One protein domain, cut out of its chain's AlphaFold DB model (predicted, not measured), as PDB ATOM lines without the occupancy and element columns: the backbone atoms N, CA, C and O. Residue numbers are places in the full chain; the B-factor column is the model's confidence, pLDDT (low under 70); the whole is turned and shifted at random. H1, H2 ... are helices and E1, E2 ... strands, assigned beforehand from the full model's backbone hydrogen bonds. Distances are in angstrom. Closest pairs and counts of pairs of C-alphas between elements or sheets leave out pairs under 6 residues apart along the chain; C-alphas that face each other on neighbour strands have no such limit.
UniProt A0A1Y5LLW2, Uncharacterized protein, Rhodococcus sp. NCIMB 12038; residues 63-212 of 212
ATOM      1  N   THR A  63     219.097 238.440 259.303       92.38
ATOM      2  CA  THR A  63     217.869 238.958 259.926       92.38
ATOM      3  C   THR A  63     218.051 240.358 260.519       92.38
ATOM      4  O   THR A  63     217.173 241.203 260.357       92.38
ATOM      5  N   LEU A  64     219.183 240.615 261.183       92.06
ATOM      6  CA  LEU A  64     219.475 241.922 261.773       92.06
ATOM      7  C   LEU A  64     219.806 242.970 260.710       92.06
ATOM      8  O   LEU A  64     219.293 244.083 260.776       92.06
ATOM      9  N   GLU A  65     220.582 242.606 259.690       93.00
ATOM     10  CA  GLU A  65     220.854 243.498 258.554       93.00
ATOM     11  C   GLU A  65     219.567 243.893 257.814       93.00
ATOM     12  O   GLU A  65     219.357 245.065 257.502       93.00
ATOM     13  N   ASP A  66     218.657 242.941 257.599       93.88
ATOM     14  CA  ASP A  66     217.354 243.207 256.988       93.88
ATOM     15  C   ASP A  66     216.480 244.114 257.873       93.88
ATOM     16  O   ASP A  66     215.717 244.937 257.359       93.88
ATOM     17  N   ALA A  67     216.563 243.973 259.202       94.38
ATOM     18  CA  ALA A  67     215.867 244.846 260.146       94.38
ATOM     19  C   ALA A  67     216.404 246.283 260.100       94.38
ATOM     20  O   ALA A  67     215.609 247.216 259.986       94.38
ATOM     21  N   ILE A  68     217.729 246.452 260.090       94.12
ATOM     22  CA  ILE A  68     218.397 247.753 259.944       94.12
ATOM     23  C   ILE A  68     218.017 248.412 258.616       94.12
ATOM     24  O   ILE A  68     217.593 249.569 258.587       94.12
ATOM     25  N   ALA A  69     218.085 247.668 257.510       94.50
ATOM     26  CA  ALA A  69     217.729 248.187 256.192       94.50
ATOM     27  C   ALA A  69     216.259 248.638 256.109       94.50
ATOM     28  O   ALA A  69     215.957 249.629 255.445       94.50
ATOM     29  N   ARG A  70     215.342 247.930 256.785       94.38
ATOM     30  CA  ARG A  70     213.914 248.284 256.837       94.38
ATOM     31  C   ARG A  70     213.643 249.507 257.705       94.38
ATOM     32  O   ARG A  70     212.794 250.313 257.334       94.38
ATOM     33  N   ALA A  71     214.330 249.625 258.839       92.75
ATOM     34  CA  ALA A  71     214.197 250.766 259.736       92.75
ATOM     35  C   ALA A  71     214.727 252.060 259.094       92.75
ATOM     36  O   ALA A  71     214.198 253.137 259.349       92.75
ATOM     37  N   GLY A  72     215.732 251.956 258.218       92.69
ATOM     38  CA  GLY A  72     216.357 253.101 257.547       92.69
ATOM     39  C   GLY A  72     217.418 253.805 258.400       92.69
ATOM     40  O   GLY A  72     218.213 254.577 257.867       92.69
ATOM     41  N   ASP A  73     217.477 253.481 259.690       92.75
ATOM     42  CA  ASP A  73     218.562 253.796 260.603       92.75
ATOM     43  C   ASP A  73     218.824 252.608 261.538       92.75
ATOM     44  O   ASP A  73     217.950 251.781 261.800       92.75
ATOM     45  N   GLU A  74     220.063 252.502 262.008       92.50
ATOM     46  CA  GLU A  74     220.517 251.351 262.780       92.50
ATOM     47  C   GLU A  74     219.883 251.292 264.170       92.50
ATOM     48  O   GLU A  74     219.471 250.220 264.597       92.50
ATOM     49  N   LEU A  75     219.737 252.426 264.860       93.69
ATOM     50  CA  LEU A  75     219.236 252.444 266.233       93.69
ATOM     51  C   LEU A  75     217.742 252.125 266.317       93.69
ATOM     52  O   LEU A  75     217.311 251.559 267.318       93.69
ATOM     53  N   SER A  76     216.956 252.421 265.285       94.44
ATOM     54  CA  SER A  76     215.531 252.075 265.213       94.44
ATOM     55  C   SER A  76     215.262 250.611 264.852       94.44
ATOM     56  O   SER A  76     214.106 250.184 264.858       94.44
ATOM     57  N   ALA A  77     216.290 249.824 264.530       95.81
ATOM     58  CA  ALA A  77     216.108 248.430 264.155       95.81
ATOM     59  C   ALA A  77     215.676 247.569 265.352       95.81
ATOM     60  O   ALA A  77     216.295 247.590 266.420       95.81
ATOM     61  N   THR A  78     214.630 246.768 265.140       97.00
ATOM     62  CA  THR A  78     214.139 245.776 266.102       97.00
ATOM     63  C   THR A  78     213.829 244.446 265.414       97.00
ATOM     64  O   THR A  78     213.514 244.399 264.220       97.00
ATOM     65  N   ILE A  79     213.928 243.347 266.164       96.94
ATOM     66  CA  ILE A  79     213.565 241.993 265.719       96.94
ATOM     67  C   ILE A  79     212.640 241.378 266.764       96.94
ATOM     68  O   ILE A  79     212.921 241.436 267.956       96.94
ATOM     69  N   GLY A  80     211.547 240.759 266.317       95.56
ATOM     70  CA  GLY A  80     210.636 240.021 267.199       95.56
ATOM     71  C   GLY A  80     209.685 240.892 268.019       95.56
ATOM     72  O   GLY A  80     208.838 240.345 268.716       95.56
ATOM     73  N   LEU A  81     209.773 242.219 267.899       95.81
ATOM     74  CA  LEU A  81     208.847 243.141 268.542       95.81
ATOM     75  C   LEU A  81     207.439 243.004 267.913       95.81
ATOM     76  O   LEU A  81     207.310 243.190 266.699       95.81
ATOM     77  N   PRO A  82     206.395 242.662 268.691       93.81
ATOM     78  CA  PRO A  82     205.025 242.572 268.184       93.81
ATOM     79  C   PRO A  82     204.498 243.929 267.704       93.81
ATOM     80  O   PRO A  82     204.954 244.964 268.173       93.81
ATOM     81  N   GLU A  83     203.496 243.940 266.818       93.81
ATOM     82  CA  GLU A  83     202.823 245.185 266.395       93.81
ATOM     83  C   GLU A  83     201.926 245.783 267.492       93.81
ATOM     84  O   GLU A  83     201.653 246.981 267.488       93.81
ATOM     85  N   HIS A  84     201.475 244.949 268.428       95.12
ATOM     86  CA  HIS A  84     200.639 245.322 269.562       95.12
ATOM     87  C   HIS A  84     201.053 244.501 270.778       95.12
ATOM     88  O   HIS A  84     201.290 243.295 270.656       95.12
ATOM     89  N   ILE A  85     201.148 245.151 271.935       96.62
ATOM     90  CA  ILE A  85     201.599 244.519 273.170       96.62
ATOM     91  C   ILE A  85     200.413 244.175 274.063       96.62
ATOM     92  O   ILE A  85     199.634 245.039 274.455       96.62
ATOM     93  N   GLU A  86     200.329 242.901 274.431       95.88
ATOM     94  CA  GLU A  86     199.396 242.387 275.429       95.88
ATOM     95  C   GLU A  86     200.158 241.982 276.703       95.88
ATOM     96  O   GLU A  86     201.356 241.681 276.638       95.88
ATOM     97  N   PRO A  87     199.489 241.933 277.870       97.00
ATOM     98  CA  PRO A  87     200.061 241.336 279.073       97.00
ATOM     99  C   PRO A  87     200.594 239.923 278.811       97.00
ATOM    100  O   PRO A  87     199.901 239.069 278.257       97.00
ATOM    101  N   GLY A  88     201.821 239.660 279.247       98.00
ATOM    102  CA  GLY A  88     202.515 238.404 279.018       98.00
ATOM    103  C   GLY A  88     204.025 238.581 278.916       98.00
ATOM    104  O   GLY A  88     204.618 239.465 279.539       98.00
ATOM    105  N   GLU A  89     204.642 237.687 278.148       98.25
ATOM    106  CA  GLU A  89     206.058 237.761 277.804       98.25
ATOM    107  C   GLU A  89     206.244 238.597 276.535       98.25
ATOM    108  O   GLU A  89     205.618 238.331 275.510       98.25
ATOM    109  N   ILE A  90     207.124 239.594 276.605       98.31
ATOM    110  CA  ILE A  90     207.460 240.480 275.490       98.31
ATOM    111  C   ILE A  90     208.956 240.342 275.254       98.31
ATOM    112  O   ILE A  90     209.758 240.814 276.059       98.31
ATOM    113  N   LYS A  91     209.335 239.679 274.164       98.06
ATOM    114  CA  LYS A  91     210.732 239.422 273.821       98.06
ATOM    115  C   LYS A  91     211.070 240.056 272.485       98.06
ATOM    116  O   LYS A  91     210.394 239.795 271.493       98.06
ATOM    117  N   PHE A  92     212.140 240.837 272.453       98.19
ATOM    118  CA  PHE A  92     212.645 241.418 271.217       98.19
ATOM    119  C   PHE A  92     214.136 241.732 271.315       98.19
ATOM    120  O   PHE A  92     214.699 241.869 272.401       98.19
ATOM    121  N   THR A  93     214.752 241.864 270.148       97.50
ATOM    122  CA  THR A  93     216.103 242.395 269.978       97.50
ATOM    123  C   THR A  93     215.998 243.842 269.524       97.50
ATOM    124  O   THR A  93     215.148 244.167 268.688       97.50
ATOM    125  N   PHE A  94     216.863 244.709 270.035       96.69
ATOM    126  CA  PHE A  94     216.919 246.117 269.654       96.69
ATOM    127  C   PHE A  94     218.361 246.611 269.611       96.69
ATOM    128  O   PHE A  94     219.237 246.076 270.287       96.69
ATOM    129  N   MET A  95     218.600 247.636 268.797       95.50
ATOM    130  CA  MET A  95     219.910 248.268 268.703       95.50
ATOM    131  C   MET A  95     220.060 249.365 269.759       95.50
ATOM    132  O   MET A  95     219.173 250.206 269.948       95.50
ATOM    133  N   VAL A  96     221.214 249.374 270.419       92.88
ATOM    134  CA  VAL A  96     221.620 250.408 271.374       92.88
ATOM    135  C   VAL A  96     222.924 251.047 270.943       92.88
ATOM    136  O   VAL A  96     223.788 250.388 270.366       92.88
ATOM    137  N   ASP A  97     223.088 252.327 271.253       91.56
ATOM    138  CA  ASP A  97     224.368 253.000 271.083       91.56
ATOM    139  C   ASP A  97     225.347 252.490 272.149       91.56
ATOM    140  O   ASP A  97     225.106 252.645 273.343       91.56
ATOM    141  N   ALA A  98     226.422 251.822 271.728       85.25
ATOM    142  CA  ALA A  98     227.488 251.341 272.607       85.25
ATOM    143  C   ALA A  98     228.780 252.170 272.485       85.25
ATOM    144  O   ALA A  98     229.859 251.699 272.846       85.25
ATOM    145  N   GLY A  99     228.687 253.399 271.969       84.75
ATOM    146  CA  GLY A  99     229.805 254.322 271.800       84.75
ATOM    147  C   GLY A  99     230.492 254.167 270.446       84.75
ATOM    148  O   GLY A  99     230.297 254.992 269.558       84.75
ATOM    149  N   ASP A 100     231.310 253.124 270.278       83.06
ATOM    150  CA  ASP A 100     232.109 252.950 269.051       83.06
ATOM    151  C   ASP A 100     231.269 252.446 267.866       83.06
ATOM    152  O   ASP A 100     231.528 252.784 266.708       83.06
ATOM    153  N   SER A 101     230.257 251.627 268.150       86.44
ATOM    154  CA  SER A 101     229.293 251.126 267.172       86.44
ATOM    155  C   SER A 101     228.011 250.677 267.870       86.44
ATOM    156  O   SER A 101     228.105 250.129 268.972       86.44
ATOM    157  N   PRO A 102     226.834 250.802 267.235       90.62
ATOM    158  CA  PRO A 102     225.618 250.211 267.768       90.62
ATOM    159  C   PRO A 102     225.739 248.695 267.956       90.62
ATOM    160  O   PRO A 102     226.358 248.004 267.142       90.62
ATOM    161  N   GLN A 103     225.138 248.182 269.024       91.25
ATOM    162  CA  GLN A 103     225.127 246.758 269.363       91.25
ATOM    163  C   GLN A 103     223.693 246.268 269.515       91.25
ATOM    164  O   GLN A 103     222.847 246.995 270.036       91.25
ATOM    165  N   ALA A 104     223.424 245.045 269.057       94.00
ATOM    166  CA  ALA A 104     222.147 244.396 269.313       94.00
ATOM    167  C   ALA A 104     222.117 243.781 270.718       94.00
ATOM    168  O   ALA A 104     222.995 242.999 271.087       94.00
ATOM    169  N   GLU A 105     221.067 244.094 271.466       94.19
ATOM    170  CA  GLU A 105     220.787 243.550 272.793       94.19
ATOM    171  C   GLU A 105     219.455 242.801 272.748       94.19
ATOM    172  O   GLU A 105     218.506 243.241 272.087       94.19
ATOM    173  N   ASP A 106     219.375 241.685 273.466       96.69
ATOM    174  CA  ASP A 106     218.131 240.951 273.657       96.69
ATOM    175  C   ASP A 106     217.515 241.352 274.998       96.69
ATOM    176  O   ASP A 106     218.184 241.371 276.032       96.69
ATOM    177  N   ILE A 107     216.214 241.639 274.998       98.19
ATOM    178  CA  ILE A 107     215.466 241.887 276.228       98.19
ATOM    179  C   ILE A 107     214.171 241.089 276.244       98.19
ATOM    180  O   ILE A 107     213.500 240.899 275.228       98.19
ATOM    181  N   THR A 108     213.827 240.599 277.427       98.62
ATOM    182  CA  THR A 108     212.559 239.935 277.712       98.62
ATOM    183  C   THR A 108     211.906 240.623 278.894       98.62
ATOM    184  O   THR A 108     212.496 240.691 279.971       98.62
ATOM    185  N   PHE A 109     210.682 241.100 278.711       98.62
ATOM    186  CA  PHE A 109     209.824 241.569 279.788       98.62
ATOM    187  C   PHE A 109     208.782 240.511 280.140       98.62
ATOM    188  O   PHE A 109     208.279 239.801 279.270       98.62
ATOM    189  N   THR A 110     208.409 240.450 281.414       98.50
ATOM    190  CA  THR A 110     207.185 239.791 281.877       98.50
ATOM    191  C   THR A 110     206.309 240.843 282.538       98.50
ATOM    192  O   THR A 110     206.694 241.435 283.551       98.50
ATOM    193  N   TRP A 111     205.140 241.085 281.951       97.88
ATOM    194  CA  TRP A 111     204.226 242.150 282.346       97.88
ATOM    195  C   TRP A 111     202.808 241.619 282.520       97.88
ATOM    196  O   TRP A 111     202.317 240.859 281.695       97.88
ATOM    197  N   ASP A 112     202.136 242.015 283.597       96.25
ATOM    198  CA  ASP A 112     200.806 241.520 283.968       96.25
ATOM    199  C   ASP A 112     199.664 242.484 283.605       96.25
ATOM    200  O   ASP A 112     198.527 242.276 284.026       96.25
ATOM    201  N   GLY A 113     199.949 243.541 282.837       94.12
ATOM    202  CA  GLY A 113     198.999 244.627 282.571       94.12
ATOM    203  C   GLY A 113     199.028 245.736 283.627       94.12
ATOM    204  O   GLY A 113     198.346 246.746 283.483       94.12
ATOM    205  N   GLY A 114     199.793 245.559 284.708       93.88
ATOM    206  CA  GLY A 114     199.885 246.506 285.810       93.88
ATOM    207  C   GLY A 114     200.944 247.593 285.619       93.88
ATOM    208  O   GLY A 114     201.449 247.859 284.533       93.88
ATOM    209  N   LEU A 115     201.329 248.220 286.731       94.88
ATOM    210  CA  LEU A 115     202.295 249.329 286.758       94.88
ATOM    211  C   LEU A 115     203.726 248.874 287.085       94.88
ATOM    212  O   LEU A 115     204.490 249.589 287.741       94.88
ATOM    213  N   SER A 116     204.052 247.634 286.728       96.94
ATOM    214  CA  SER A 116     205.362 247.035 286.960       96.94
ATOM    215  C   SER A 116     205.612 245.864 286.021       96.94
ATOM    216  O   SER A 116     204.687 245.112 285.739       96.94
ATOM    217  N   ALA A 117     206.863 245.659 285.626       98.25
ATOM    218  CA  ALA A 117     207.303 244.502 284.853       98.25
ATOM    219  C   ALA A 117     208.612 243.953 285.427       98.25
ATOM    220  O   ALA A 117     209.440 244.713 285.935       98.25
ATOM    221  N   THR A 118     208.824 242.643 285.337       98.75
ATOM    222  CA  THR A 118     210.172 242.074 285.480       98.75
ATOM    223  C   THR A 118     210.839 242.023 284.120       98.75
ATOM    224  O   THR A 118     210.156 241.936 283.101       98.75
ATOM    225  N   TRP A 119     212.162 242.071 284.096       98.62
ATOM    226  CA  TRP A 119     212.915 242.047 282.852       98.62
ATOM    227  C   TRP A 119     214.201 241.243 282.991       98.62
ATOM    228  O   TRP A 119     214.751 241.108 284.086       98.62
ATOM    229  N   LEU A 120     214.655 240.716 281.862       98.25
ATOM    230  CA  LEU A 120     215.943 240.066 281.669       98.25
ATOM    231  C   LEU A 120     216.556 240.628 280.392       98.25
ATOM    232  O   LEU A 120     215.881 240.679 279.365       98.25
ATOM    233  N   GLN A 121     217.815 241.029 280.463       96.50
ATOM    234  CA  GLN A 121     218.597 241.525 279.345       96.50
ATOM    235  C   GLN A 121     219.889 240.723 279.216       96.50
ATOM    236  O   GLN A 121     220.479 240.323 280.219       96.50
ATOM    237  N   ASP A 122     220.306 240.484 277.979       94.94
ATOM    238  CA  ASP A 122     221.581 239.856 277.651       94.94
ATOM    239  C   ASP A 122     222.058 240.321 276.269       94.94
ATOM    240  O   ASP A 122     221.315 240.964 275.518       94.94
ATOM    241  N   ILE A 123     223.291 239.961 275.923       90.31
ATOM    242  CA  ILE A 123     223.823 240.163 274.578       90.31
ATOM    243  C   ILE A 123     223.006 239.375 273.549       90.31
ATOM    244  O   ILE A 123     222.573 238.248 273.800       90.31
ATOM    245  N   SER A 124     222.831 239.938 272.355       90.44
ATOM    246  CA  SER A 124     222.080 239.258 271.302       90.44
ATOM    247  C   SER A 124     222.923 238.242 270.529       90.44
ATOM    248  O   SER A 124     224.035 238.536 270.087       90.44
ATOM    249  N   GLU A 125     222.348 237.073 270.224       87.62
ATOM    250  CA  GLU A 125     222.944 236.106 269.281       87.62
ATOM    251  C   GLU A 125     223.034 236.640 267.835       87.62
ATOM    252  O   GLU A 125     223.747 236.089 266.971       87.62
ATOM    253  N   HIS A 126     222.304 237.729 267.565       86.88
ATOM    254  CA  HIS A 126     222.310 238.419 266.285       86.88
ATOM    255  C   HIS A 126     223.630 239.158 266.009       86.88
ATOM    256  O   HIS A 126     223.944 239.388 264.834       86.88
ATOM    257  N   GLU A 127     224.444 239.400 267.043       84.19
ATOM    258  CA  GLU A 127     225.837 239.845 266.948       84.19
ATOM    259  C   GLU A 127     226.784 238.633 266.855       84.19
ATOM    260  O   GLU A 127     226.753 237.724 267.679       84.19
ATOM    261  N   SER A 128     227.632 238.553 265.822       63.34
ATOM    262  CA  SER A 128     228.500 237.369 265.613       63.34
ATOM    263  C   SER A 128     229.841 237.413 266.312       63.34
ATOM    264  O   SER A 128     230.536 236.401 266.357       63.34
ATOM    265  N   ASN A 129     230.265 238.598 266.740       67.75
ATOM    266  CA  ASN A 129     231.612 238.792 267.265       67.75
ATOM    267  C   ASN A 129     231.689 238.488 268.763       67.75
ATOM    268  O   ASN A 129     232.773 238.539 269.340       67.75
ATOM    269  N   LEU A 130     230.556 238.146 269.378       67.00
ATOM    270  CA  LEU A 130     230.466 237.780 270.778       67.00
ATOM    271  C   LEU A 130     230.362 236.259 270.893       67.00
ATOM    272  O   LEU A 130     229.568 235.602 270.222       67.00
ATOM    273  N   SER A 131     231.223 235.683 271.729       67.19
ATOM    274  CA  SER A 131     231.117 234.273 272.089       67.19
ATOM    275  C   SER A 131     229.847 234.076 272.920       67.19
ATOM    276  O   SER A 131     229.559 234.931 273.753       67.19
ATOM    277  N   PRO A 132     229.139 232.938 272.827       63.78
ATOM    278  CA  PRO A 132     228.100 232.600 273.802       63.78
ATOM    279  C   PRO A 132     228.608 232.630 275.254       63.78
ATOM    280  O   PRO A 132     227.843 232.872 276.174       63.78
ATOM    281  N   ALA A 133     229.915 232.430 275.469       68.25
ATOM    282  CA  ALA A 133     230.550 232.567 276.782       68.25
ATOM    283  C   ALA A 133     230.710 234.027 277.260       68.25
ATOM    284  O   ALA A 133     231.201 234.247 278.360       68.25
ATOM    285  N   SER A 134     230.360 235.009 276.426       79.69
ATOM    286  CA  SER A 134     230.303 236.433 276.769       79.69
ATOM    287  C   SER A 134     228.928 236.858 277.290       79.69
ATOM    288  O   SER A 134     228.782 238.013 277.675       79.69
ATOM    289  N   SER A 135     227.948 235.944 277.293       86.81
ATOM    290  CA  SER A 135     226.650 236.142 277.939       86.81
ATOM    291  C   SER A 135     226.857 236.373 279.431       86.81
ATOM    292  O   SER A 135     227.570 235.611 280.090       86.81
ATOM    293  N   ALA A 136     226.269 237.456 279.922       91.19
ATOM    294  CA  ALA A 136     226.325 237.852 281.320       91.19
ATOM    295  C   ALA A 136     224.990 238.519 281.678       91.19
ATOM    296  O   ALA A 136     224.934 239.746 281.798       91.19
ATOM    297  N   PRO A 137     223.897 237.739 281.758       95.00
ATOM    298  CA  PRO A 137     222.553 238.280 281.795       95.00
ATOM    299  C   PRO A 137     222.309 239.116 283.050       95.00
ATOM    300  O   PRO A 137     222.676 238.745 284.170       95.00
ATOM    301  N   VAL A 138     221.606 240.224 282.853       97.44
ATOM    302  CA  VAL A 138     221.139 241.117 283.910       97.44
ATOM    303  C   VAL A 138     219.634 240.978 284.025       97.44
ATOM    304  O   VAL A 138     218.925 240.940 283.022       97.44
ATOM    305  N   TRP A 139     219.109 240.928 285.241       98.06
ATOM    306  CA  TRP A 139     217.665 240.922 285.450       98.06
ATOM    307  C   TRP A 139     217.252 241.891 286.535       98.06
ATOM    308  O   TRP A 139     218.036 242.286 287.398       98.06
ATOM    309  N   GLY A 140     215.976 242.247 286.523       98.44
ATOM    310  CA  GLY A 140     215.454 243.209 287.465       98.44
ATOM    311  C   GLY A 140     213.949 243.357 287.417       98.44
ATOM    312  O   GLY A 140     213.219 242.571 286.808       98.44
ATOM    313  N   TRP A 141     213.486 244.399 288.092       98.38
ATOM    314  CA  TRP A 141     212.117 244.872 287.991       98.38
ATOM    315  C   TRP A 141     212.091 246.362 287.681       98.38
ATOM    316  O   TRP A 141     212.995 247.119 288.037       98.38
ATOM    317  N   ALA A 142     211.030 246.758 286.998       98.25
ATOM    318  CA  ALA A 142     210.660 248.121 286.692       98.25
ATOM    319  C   ALA A 142     209.286 248.398 287.304       98.25
ATOM    320  O   ALA A 142     208.400 247.546 287.257       98.25
ATOM    321  N   SER A 143     209.100 249.570 287.903       97.38
ATOM    322  CA  SER A 143     207.819 249.996 288.467       97.38
ATOM    323  C   SER A 143     207.598 251.478 288.218       97.38
ATOM    324  O   SER A 143     208.456 252.298 288.530       97.38
ATOM    325  N   TRP A 144     206.399 251.816 287.760       95.56
ATOM    326  CA  TRP A 144     205.927 253.186 287.540       95.56
ATOM    327  C   TRP A 144     204.645 253.485 288.328       95.56
ATOM    328  O   TRP A 144     203.846 254.358 288.003       95.56
ATOM    329  N   ARG A 145     204.462 252.786 289.455       92.06
ATOM    330  CA  ARG A 145     203.354 253.008 290.404       92.06
ATOM    331  C   ARG A 145     203.262 254.435 290.950       92.06
ATOM    332  O   ARG A 145     202.205 254.825 291.431       92.06
ATOM    333  N   ASN A 146     204.352 255.200 290.886       86.00
ATOM    334  CA  ASN A 146     204.398 256.592 291.334       86.00
ATOM    335  C   ASN A 146     203.939 257.586 290.247       86.00
ATOM    336  O   ASN A 146     204.152 258.788 290.396       86.00
ATOM    337  N   GLY A 147     203.310 257.109 289.169       86.94
ATOM    338  CA  GLY A 147     202.825 257.943 288.074       86.94
ATOM    339  C   GLY A 147     203.890 258.099 286.996       86.94
ATOM    340  O   GLY A 147     204.264 257.119 286.368       86.94
ATOM    341  N   GLY A 148     204.373 259.324 286.782       91.44
ATOM    342  CA  GLY A 148     205.321 259.641 285.705       91.44
ATOM    343  C   GLY A 148     206.754 259.146 285.924       91.44
ATOM    344  O   GLY A 148     207.566 259.231 285.013       91.44
ATOM    345  N   ASP A 149     207.089 258.626 287.102       95.44
ATOM    346  CA  ASP A 149     208.458 258.236 287.444       95.44
ATOM    347  C   ASP A 149     208.697 256.735 287.286       95.44
ATOM    348  O   ASP A 149     207.848 255.922 287.653       95.44
ATOM    349  N   LEU A 150     209.903 256.372 286.848       96.94
ATOM    350  CA  LEU A 150     210.352 254.987 286.756       96.94
ATOM    351  C   LEU A 150     211.302 254.642 287.904       96.94
ATOM    352  O   LEU A 150     212.293 255.330 288.150       96.94
ATOM    353  N   LEU A 151     211.001 253.548 288.596       98.00
ATOM    354  CA  LEU A 151     211.876 252.900 289.566       98.00
ATOM    355  C   LEU A 151     212.384 251.586 288.984       98.00
ATOM    356  O   LEU A 151     211.587 250.761 288.541       98.00
ATOM    357  N   LEU A 152     213.696 251.388 289.035       98.19
ATOM    358  CA  LEU A 152     214.378 250.171 288.619       98.19
ATOM    359  C   LEU A 152     215.145 249.584 289.799       98.19
ATOM    360  O   LEU A 152     215.772 250.323 290.561       98.19
ATOM    361  N   ALA A 153     215.175 248.261 289.891       98.38
ATOM    362  CA  ALA A 153     216.222 247.550 290.611       98.38
ATOM    363  C   ALA A 153     216.702 246.370 289.775       98.38
ATOM    364  O   ALA A 153     215.909 245.772 289.047       98.38
ATOM    365  N   TYR A 154     217.987 246.063 289.877       98.44
ATOM    366  CA  TYR A 154     218.647 245.069 289.045       98.44
ATOM    367  C   TYR A 154     219.709 244.295 289.818       98.44
ATOM    368  O   TYR A 154     220.252 244.780 290.813       98.44
ATOM    369  N   THR A 155     220.007 243.111 289.299       98.00
ATOM    370  CA  THR A 155     221.082 242.226 289.733       98.00
ATOM    371  C   THR A 155     221.822 241.735 288.493       98.00
ATOM    372  O   THR A 155     221.201 241.261 287.540       98.00
ATOM    373  N   TRP A 156     223.146 241.830 288.532       96.56
ATOM    374  CA  TRP A 156     224.082 241.317 287.541       96.56
ATOM    375  C   TRP A 156     225.048 240.339 288.232       96.56
ATOM    376  O   TRP A 156     226.124 240.721 288.700       96.56
ATOM    377  N   PRO A 157     224.654 239.061 288.359       93.50
ATOM    378  CA  PRO A 157     225.334 238.122 289.249       93.50
ATOM    379  C   PRO A 157     226.745 237.765 288.807       93.50
ATOM    380  O   PRO A 157     227.596 237.529 289.660       93.50
ATOM    381  N   ASP A 158     226.997 237.720 287.498       91.88
ATOM    382  CA  ASP A 158     228.294 237.301 286.953       91.88
ATOM    383  C   ASP A 158     229.431 238.269 287.300       91.88
ATOM    384  O   ASP A 158     230.603 237.895 287.255       91.88
ATOM    385  N   VAL A 159     229.083 239.495 287.690       90.94
ATOM    386  CA  VAL A 159     230.016 240.516 288.178       90.94
ATOM    387  C   VAL A 159     229.732 240.931 289.625       90.94
ATOM    388  O   VAL A 159     230.315 241.897 290.095       90.94
ATOM    389  N   GLU A 160     228.870 240.194 290.335       94.12
ATOM    390  CA  GLU A 160     228.474 240.460 291.728       94.12
ATOM    391  C   GLU A 160     227.912 241.878 291.957       94.12
ATOM    392  O   GLU A 160     228.038 242.438 293.043       94.12
ATOM    393  N   VAL A 161     227.248 242.447 290.943       95.94
ATOM    394  CA  VAL A 161     226.694 243.804 291.006       95.94
ATOM    395  C   VAL A 161     225.196 243.780 291.287       95.94
ATOM    396  O   VAL A 161     224.433 243.101 290.606       95.94
ATOM    397  N   ASP A 162     224.754 244.605 292.230       97.38
ATOM    398  CA  ASP A 162     223.343 244.920 292.462       97.38
ATOM    399  C   ASP A 162     223.117 246.426 292.337       97.38
ATOM    400  O   ASP A 162     224.019 247.233 292.559       97.38
ATOM    401  N   GLY A 163     221.895 246.862 292.048       97.88
ATOM    402  CA  GLY A 163     221.624 248.292 292.054       97.88
ATOM    403  C   GLY A 163     220.168 248.683 291.944       97.88
ATOM    404  O   GLY A 163     219.265 247.864 291.778       97.88
ATOM    405  N   TRP A 164     219.944 249.985 292.066       98.31
ATOM    406  CA  TRP A 164     218.647 250.606 291.845       98.31
ATOM    407  C   TRP A 164     218.803 251.982 291.209       98.31
ATOM    408  O   TRP A 164     219.822 252.657 291.379       98.31
ATOM    409  N   ALA A 165     217.767 252.410 290.495       98.06
ATOM    410  CA  ALA A 165     217.677 253.743 289.925       98.06
ATOM    411  C   ALA A 165     216.250 254.289 290.018       98.06
ATOM    412  O   ALA A 165     215.269 253.555 289.928       98.06
ATOM    413  N   HIS A 166     216.149 255.601 290.177       97.62
ATOM    414  CA  HIS A 166     214.931 256.383 290.031       97.62
ATOM    415  C   HIS A 166     215.142 257.392 288.907       97.62
ATOM    416  O   HIS A 166     216.106 258.164 288.928       97.62
ATOM    417  N   ILE A 167     214.244 257.366 287.926       96.75
ATOM    418  CA  ILE A 167     214.269 258.215 286.737       96.75
ATOM    419  C   ILE A 167     212.990 259.062 286.734       96.75
ATOM    420  O   ILE A 167     211.913 258.551 286.399       96.75
ATOM    421  N   PRO A 168     213.079 260.344 287.136       95.06
ATOM    422  CA  PRO A 168     211.936 261.245 287.107       95.06
ATOM    423  C   PRO A 168     211.397 261.419 285.686       95.06
ATOM    424  O   PRO A 168     212.169 261.722 284.777       95.06
ATOM    425  N   GLY A 169     210.087 261.255 285.491       92.88
ATOM    426  CA  GLY A 169     209.482 261.314 284.153       92.88
ATOM    427  C   GLY A 169     209.808 260.122 283.241       92.88
ATOM    428  O   GLY A 169     209.520 260.186 282.052       92.88
ATOM    429  N   GLY A 170     210.443 259.065 283.760       93.56
ATOM    430  CA  GLY A 170     210.848 257.893 282.978       93.56
ATOM    431  C   GLY A 170     209.791 256.794 282.857       93.56
ATOM    432  O   GLY A 170     210.105 255.727 282.335       93.56
ATOM    433  N   ALA A 171     208.586 256.982 283.405       94.38
ATOM    434  CA  ALA A 171     207.540 255.968 283.328       94.38
ATOM    435  C   ALA A 171     207.107 255.721 281.875       94.38
ATOM    436  O   ALA A 171     206.892 256.686 281.137       94.38
ATOM    437  N   PRO A 172     206.899 254.457 281.474       92.19
ATOM    438  CA  PRO A 172     206.285 254.172 280.186       92.19
ATOM    439  C   PRO A 172     204.834 254.690 280.173       92.19
ATOM    440  O   PRO A 172     204.067 254.438 281.104       92.19
ATOM    441  N   GLY A 173     204.459 255.437 279.128       81.75
ATOM    442  CA  GLY A 173     203.078 255.886 278.902       81.75
ATOM    443  C   GLY A 173     202.576 257.032 279.787       81.75
ATOM    444  O   GLY A 173     201.420 257.027 280.195       81.75
ATOM    445  N   SER A 174     203.410 258.022 280.112       68.56
ATOM    446  CA  SER A 174     203.126 259.056 281.126       68.56
ATOM    447  C   SER A 174     201.919 259.989 280.894       68.56
ATOM    448  O   SER A 174     201.629 260.784 281.789       68.56
ATOM    449  N   GLU A 175     201.221 259.929 279.754       64.06
ATOM    450  CA  GLU A 175     200.069 260.804 279.453       64.06
ATOM    451  C   GLU A 175     198.726 260.048 279.386       64.06
ATOM    452  O   GLU A 175     197.767 260.530 279.981       64.06
ATOM    453  N   ASP A 176     198.685 258.837 278.806       66.19
ATOM    454  CA  ASP A 176     197.511 257.943 278.742       66.19
ATOM    455  C   ASP A 176     197.954 256.462 278.871       66.19
ATOM    456  O   ASP A 176     198.079 255.720 277.897       66.19
ATOM    457  N   GLN A 177     198.239 256.032 280.109       64.31
ATOM    458  CA  GLN A 177     199.002 254.804 280.412       64.31
ATOM    459  C   GLN A 177     198.470 253.501 279.796       64.31
ATOM    460  O   GLN A 177     199.278 252.650 279.431       64.31
ATOM    461  N   GLU A 178     197.152 253.302 279.704       66.00
ATOM    462  CA  GLU A 178     196.602 252.020 279.232       66.00
ATOM    463  C   GLU A 178     196.774 251.831 277.718       66.00
ATOM    464  O   GLU A 178     197.174 250.750 277.290       66.00
ATOM    465  N   ASP A 179     196.564 252.882 276.919       76.94
ATOM    466  CA  ASP A 179     196.706 252.790 275.463       76.94
ATOM    467  C   ASP A 179     198.186 252.808 275.054       76.94
ATOM    468  O   ASP A 179     198.598 252.022 274.197       76.94
ATOM    469  N   THR A 180     199.018 253.619 275.718       87.44
ATOM    470  CA  THR A 180     200.446 253.720 275.378       87.44
ATOM    471  C   THR A 180     201.226 252.442 275.701       87.44
ATOM    472  O   THR A 180     202.138 252.083 274.968       87.44
ATOM    473  N   LEU A 181     200.869 251.687 276.748       93.06
ATOM    474  CA  LEU A 181     201.558 250.422 277.058       93.06
ATOM    475  C   LEU A 181     201.287 249.311 276.037       93.06
ATOM    476  O   LEU A 181     202.006 248.312 276.019       93.06
ATOM    477  N   SER A 182     200.296 249.495 275.166       93.88
ATOM    478  CA  SER A 182     200.063 248.613 274.026       93.88
ATOM    479  C   SER A 182     200.950 248.941 272.815       93.88
ATOM    480  O   SER A 182     201.070 248.123 271.897       93.88
ATOM    481  N   GLU A 183     201.599 250.112 272.821       95.12
ATOM    482  CA  GLU A 183     202.485 250.567 271.757       95.12
ATOM    483  C   GLU A 183     203.869 249.916 271.887       95.12
ATOM    484  O   GLU A 183     204.557 250.077 272.901       95.12
ATOM    485  N   PRO A 184     204.357 249.219 270.850       95.94
ATOM    486  CA  PRO A 184     205.644 248.531 270.926       95.94
ATOM    487  C   PRO A 184     206.829 249.474 271.172       95.94
ATOM    488  O   PRO A 184     207.796 249.114 271.846       95.94
ATOM    489  N   GLN A 185     206.740 250.705 270.667       95.25
ATOM    490  CA  GLN A 185     207.789 251.710 270.810       95.25
ATOM    491  C   GLN A 185     208.025 252.103 272.275       95.25
ATOM    492  O   GLN A 185     209.170 252.309 272.677       95.25
ATOM    493  N   THR A 186     206.978 252.112 273.100       95.81
ATOM    494  CA  THR A 186     207.087 252.365 274.542       95.81
ATOM    495  C   THR A 186     207.972 251.331 275.239       95.81
ATOM    496  O   THR A 186     208.758 251.672 276.124       95.81
ATOM    497  N   TRP A 187     207.917 250.069 274.810       97.44
ATOM    498  CA  TRP A 187     208.749 248.998 275.365       97.44
ATOM    499  C   TRP A 187     210.205 249.092 274.916       97.44
ATOM    500  O   TRP A 187     211.108 248.834 275.711       97.44
ATOM    501  N   VAL A 188     210.446 249.525 273.677       97.19
ATOM    502  CA  VAL A 188     211.801 249.815 273.179       97.19
ATOM    503  C   VAL A 188     212.435 250.960 273.973       97.19
ATOM    504  O   VAL A 188     213.604 250.887 274.346       97.19
ATOM    505  N   GLU A 189     211.677 252.011 274.278       96.12
ATOM    506  CA  GLU A 189     212.155 253.148 275.074       96.12
ATOM    507  C   GLU A 189     212.439 252.765 276.528       96.12
ATOM    508  O   GLU A 189     213.469 253.167 277.085       96.12
ATOM    509  N   LEU A 190     211.585 251.928 277.124       97.38
ATOM    510  CA  LEU A 190     211.835 251.360 278.445       97.38
ATOM    511  C   LEU A 190     213.115 250.510 278.448       97.38
ATOM    512  O   LEU A 190     213.950 250.665 279.339       97.38
ATOM    513  N   ALA A 191     213.305 249.657 277.440       97.94
ATOM    514  CA  ALA A 191     214.498 248.826 277.295       97.94
ATOM    515  C   ALA A 191     215.778 249.662 277.165       97.94
ATOM    516  O   ALA A 191     216.751 249.422 277.879       97.94
ATOM    517  N   ARG A 192     215.765 250.700 276.320       96.50
ATOM    518  CA  ARG A 192     216.886 251.643 276.190       96.50
ATOM    519  C   ARG A 192     217.183 252.354 277.506       96.50
ATOM    520  O   ARG A 192     218.339 252.436 277.897       96.50
ATOM    521  N   THR A 193     216.151 252.791 278.227       96.88
ATOM    522  CA  THR A 193     216.320 253.418 279.546       96.88
ATOM    523  C   THR A 193     216.980 252.464 280.546       96.88
ATOM    524  O   THR A 193     217.870 252.879 281.288       96.88
ATOM    525  N   ILE A 194     216.589 251.183 280.555       97.50
ATOM    526  CA  ILE A 194     217.230 250.150 281.382       97.50
ATOM    527  C   ILE A 194     218.713 250.017 281.016       97.50
ATOM    528  O   ILE A 194     219.560 250.101 281.904       97.50
ATOM    529  N   ILE A 195     219.043 249.890 279.727       95.69
ATOM    530  CA  ILE A 195     220.434 249.790 279.259       95.69
ATOM    531  C   ILE A 195     221.260 251.016 279.661       95.69
ATOM    532  O   ILE A 195     222.353 250.856 280.203       95.69
ATOM    533  N   SER A 196     220.729 252.228 279.487       94.94
ATOM    534  CA  SER A 196     221.398 253.461 279.921       94.94
ATOM    535  C   SER A 196     221.702 253.452 281.422       94.94
ATOM    536  O   SER A 196     222.773 253.885 281.850       94.94
ATOM    537  N   VAL A 197     220.800 252.916 282.251       95.62
ATOM    538  CA  VAL A 197     221.062 252.746 283.689       95.62
ATOM    539  C   VAL A 197     222.185 251.746 283.941       95.62
ATOM    540  O   VAL A 197     223.094 252.068 284.710       95.62
ATOM    541  N   LEU A 198     222.150 250.581 283.289       94.25
ATOM    542  CA  LEU A 198     223.161 249.529 283.447       94.25
ATOM    543  C   LEU A 198     224.556 249.979 282.995       94.25
ATOM    544  O   LEU A 198     225.549 249.641 283.632       94.25
ATOM    545  N   ARG A 199     224.632 250.805 281.949       92.12
ATOM    546  CA  ARG A 199     225.883 251.375 281.427       92.12
ATOM    547  C   ARG A 199     226.361 252.612 282.190       92.12
ATOM    548  O   ARG A 199     227.407 253.167 281.872       92.12
ATOM    549  N   GLY A 200     225.613 253.054 283.203       91.69
ATOM    550  CA  GLY A 200     225.973 254.231 283.990       91.69
ATOM    551  C   GLY A 200     225.831 255.553 283.229       91.69
ATOM    552  O   GLY A 200     226.408 256.549 283.655       91.69
ATOM    553  N   GLU A 201     225.052 255.586 282.147       90.88
ATOM    554  CA  GLU A 201     224.832 256.786 281.340       90.88
ATOM    555  C   GLU A 201     224.079 257.870 282.131       90.88
ATOM    556  O   GLU A 201     223.219 257.592 282.983       90.88
ATOM    557  N   GLU A 202     224.406 259.134 281.852       87.31
ATOM    558  CA  GLU A 202     223.756 260.276 282.490       87.31
ATOM    559  C   GLU A 202     222.322 260.438 281.975       87.31
ATOM    560  O   GLU A 202     222.083 260.908 280.865       87.31
ATOM    561  N   LEU A 203     221.349 260.097 282.823       89.25
ATOM    562  CA  LEU A 203     219.940 260.410 282.595       89.25
ATOM    563  C   LEU A 203     219.541 261.665 283.393       89.25
ATOM    564  O   LEU A 203     219.952 261.814 284.554       89.25
ATOM    565  N   PRO A 204     218.725 262.575 282.824       88.31
ATOM    566  CA  PRO A 204     218.326 263.804 283.500       88.31
ATOM    567  C   PRO A 204     217.720 263.542 284.882       88.31
ATOM    568  O   PRO A 204     216.726 262.835 285.015       88.31
ATOM    569  N   LYS A 205     218.301 264.155 285.922       90.12
ATOM    570  CA  LYS A 205     217.827 264.073 287.321       90.12
ATOM    571  C   LYS A 205     217.752 262.648 287.894       90.12
ATOM    572  O   LYS A 205     217.120 262.456 288.934       90.12
ATOM    573  N   ARG A 206     218.397 261.669 287.255       94.44
ATOM    574  CA  ARG A 206     218.482 260.298 287.758       94.44
ATOM    575  C   ARG A 206     219.124 260.282 289.138       94.44
ATOM    576  O   ARG A 206     220.159 260.907 289.361       94.44
ATOM    577  N   THR A 207     218.542 259.506 290.041       96.25
ATOM    578  CA  THR A 207     219.192 259.104 291.293       96.25
ATOM    579  C   THR A 207     219.291 257.585 291.337       96.25
ATOM    580  O   THR A 207     218.567 256.896 290.624       96.25
ATOM    581  N   GLY A 208     220.226 257.040 292.101       94.69
ATOM    582  CA  GLY A 208     220.429 255.597 292.152       94.69
ATOM    583  C   GLY A 208     221.728 255.227 292.838       94.69
ATOM    584  O   GLY A 208     222.539 256.095 293.165       94.69
ATOM    585  N   GLN A 209     221.911 253.931 293.046       95.50
ATOM    586  CA  GLN A 209     223.121 253.378 293.627       95.50
ATOM    587  C   GLN A 209     223.401 251.999 293.040       95.50
ATOM    588  O   GLN A 209     222.484 251.192 292.886       95.50
ATOM    589  N   THR A 210     224.678 251.753 292.769       94.69
ATOM    590  CA  THR A 210     225.236 250.453 292.395       94.69
ATOM    591  C   THR A 210     226.068 249.936 293.570       94.69
ATOM    592  O   THR A 210     226.723 250.725 294.260       94.69
ATOM    593  N   TYR A 211     225.990 248.638 293.831       93.00
ATOM    594  CA  TYR A 211     226.693 247.917 294.884       93.00
ATOM    595  C   TYR A 211     227.567 246.845 294.235       93.00
ATOM    596  O   TYR A 211     227.071 246.102 293.391       93.00
ATOM    597  N   GLU A 212     228.832 246.795 294.650       90.19
ATOM    598  CA  GLU A 212     229.879 245.853 294.224       90.19
ATOM    599  C   GLU A 212     230.503 245.189 295.462       90.19
ATOM    600  O   GLU A 212     230.496 245.838 296.545       90.19
TER     601      GLU A 212
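This is residues 63 to 212 of the 212 residues of an uncharacterized protein of Rhodococcus sp. NCIMB 12038 (UniProt A0A1Y5LLW2). One twisted sheet of seven strands curls round a single long helix, H3, like a half-closed hand, with H3 in the hollow near the middle of the domain. H1 sits far out by the E1 edge of the sheet and only grazes it, and the small H2 sits out beyond the first end of H3. The printed part has 150 residues, with three named helices and seven named strands in the order H1 E1 E2 E3 E4 E5 E6 H2 H3 E7; the sheet runs E1 E2 E3 E4 E5 E6 E7, all antiparallel. The class is mixed, helices and strands, in two layers, H3 on one face of the sheet. The whole is compact and rounded, with a radius of gyration of the C-alphas of 15.0 A and spans of 40 by 38 by 27 A.

H1, residues 63 to 71, only grazes the sheet, with its residues 64 to 68. In the long link that follows, residues 78 to 79 pair antiparallel with residues 93 to 94 of E1, residues 88 to 96. E1 is an edge strand, and it bends by 52 degrees at residue 93. H1 and E1 are near each other, with 6 pairs of C-alphas within 10 A. E1 and E2, residues 103 to 111, form a hairpin at 160 degrees, with N 90 and O 109 2.9 A apart. E2 and E3, residues 116 to 123, form the next hairpin, with N 108 and O 120 at 2.8 A. E3 and E4, residues 138 to 143, are a hairpin with a long link, and N 119 and O 140 are 3.0 A apart. E4 and E5, residues 150 to 156, have N 141 and O 153 at 2.9 A. E5 and E6, residues 161 to 167, stand at 169 degrees, with N 154 and O 163 at 2.9 A. E1 to E6 make a meander, each strand the antiparallel neighbour of the one before. H2, residues 177 to 180, is not on the sheet. It is close to but not clearly touching H3, residues 184 to 198; their closest C-alphas, of Thr 180 and Thr 186, are 6.8 A apart. The sheet curls round H3: the closest C-alphas are 6.9 A apart for E1, Val 96 and Arg 192, and 7.2 A apart for E6, Ala 165 and Val 197. E7, residues 207 to 211, is the other edge strand, antiparallel to E6 at 177 degrees, with N 164 and O 209 at 2.9 A. Every O i to N i+4 pair is within hydrogen-bond range in H1 and H3; H2 is too short for such a pair.

H1 begins with C-alpha 63 at (217.869, 238.958, 259.926) and is 12.4 A long from first to last C-alpha. E1 measures 23.8 A, E2 25.0 A, E3 23.3 A, E4 16.6 A, E5 19.4 A and E6 19.5 A. H2 has four residues. H3 runs 21.6 A from C-alpha 184 at (205.644, 248.531, 270.926). E7, 13.9 A long, ends with C-alpha 211 at (226.693, 247.917, 294.884).

The two C-alphas farthest apart, those of Ala 133 and Asp 176, are 41.7 A apart. The printed part has no cut and ends at residue 212, the chain's last residue. The long links are H1 to E1, with 16 residues, and E3 to E4, with 14. The mean pLDDT of the printed part is 92.0, and the model's confidence is under 70 at residues 128 to 133 and 174 to 178.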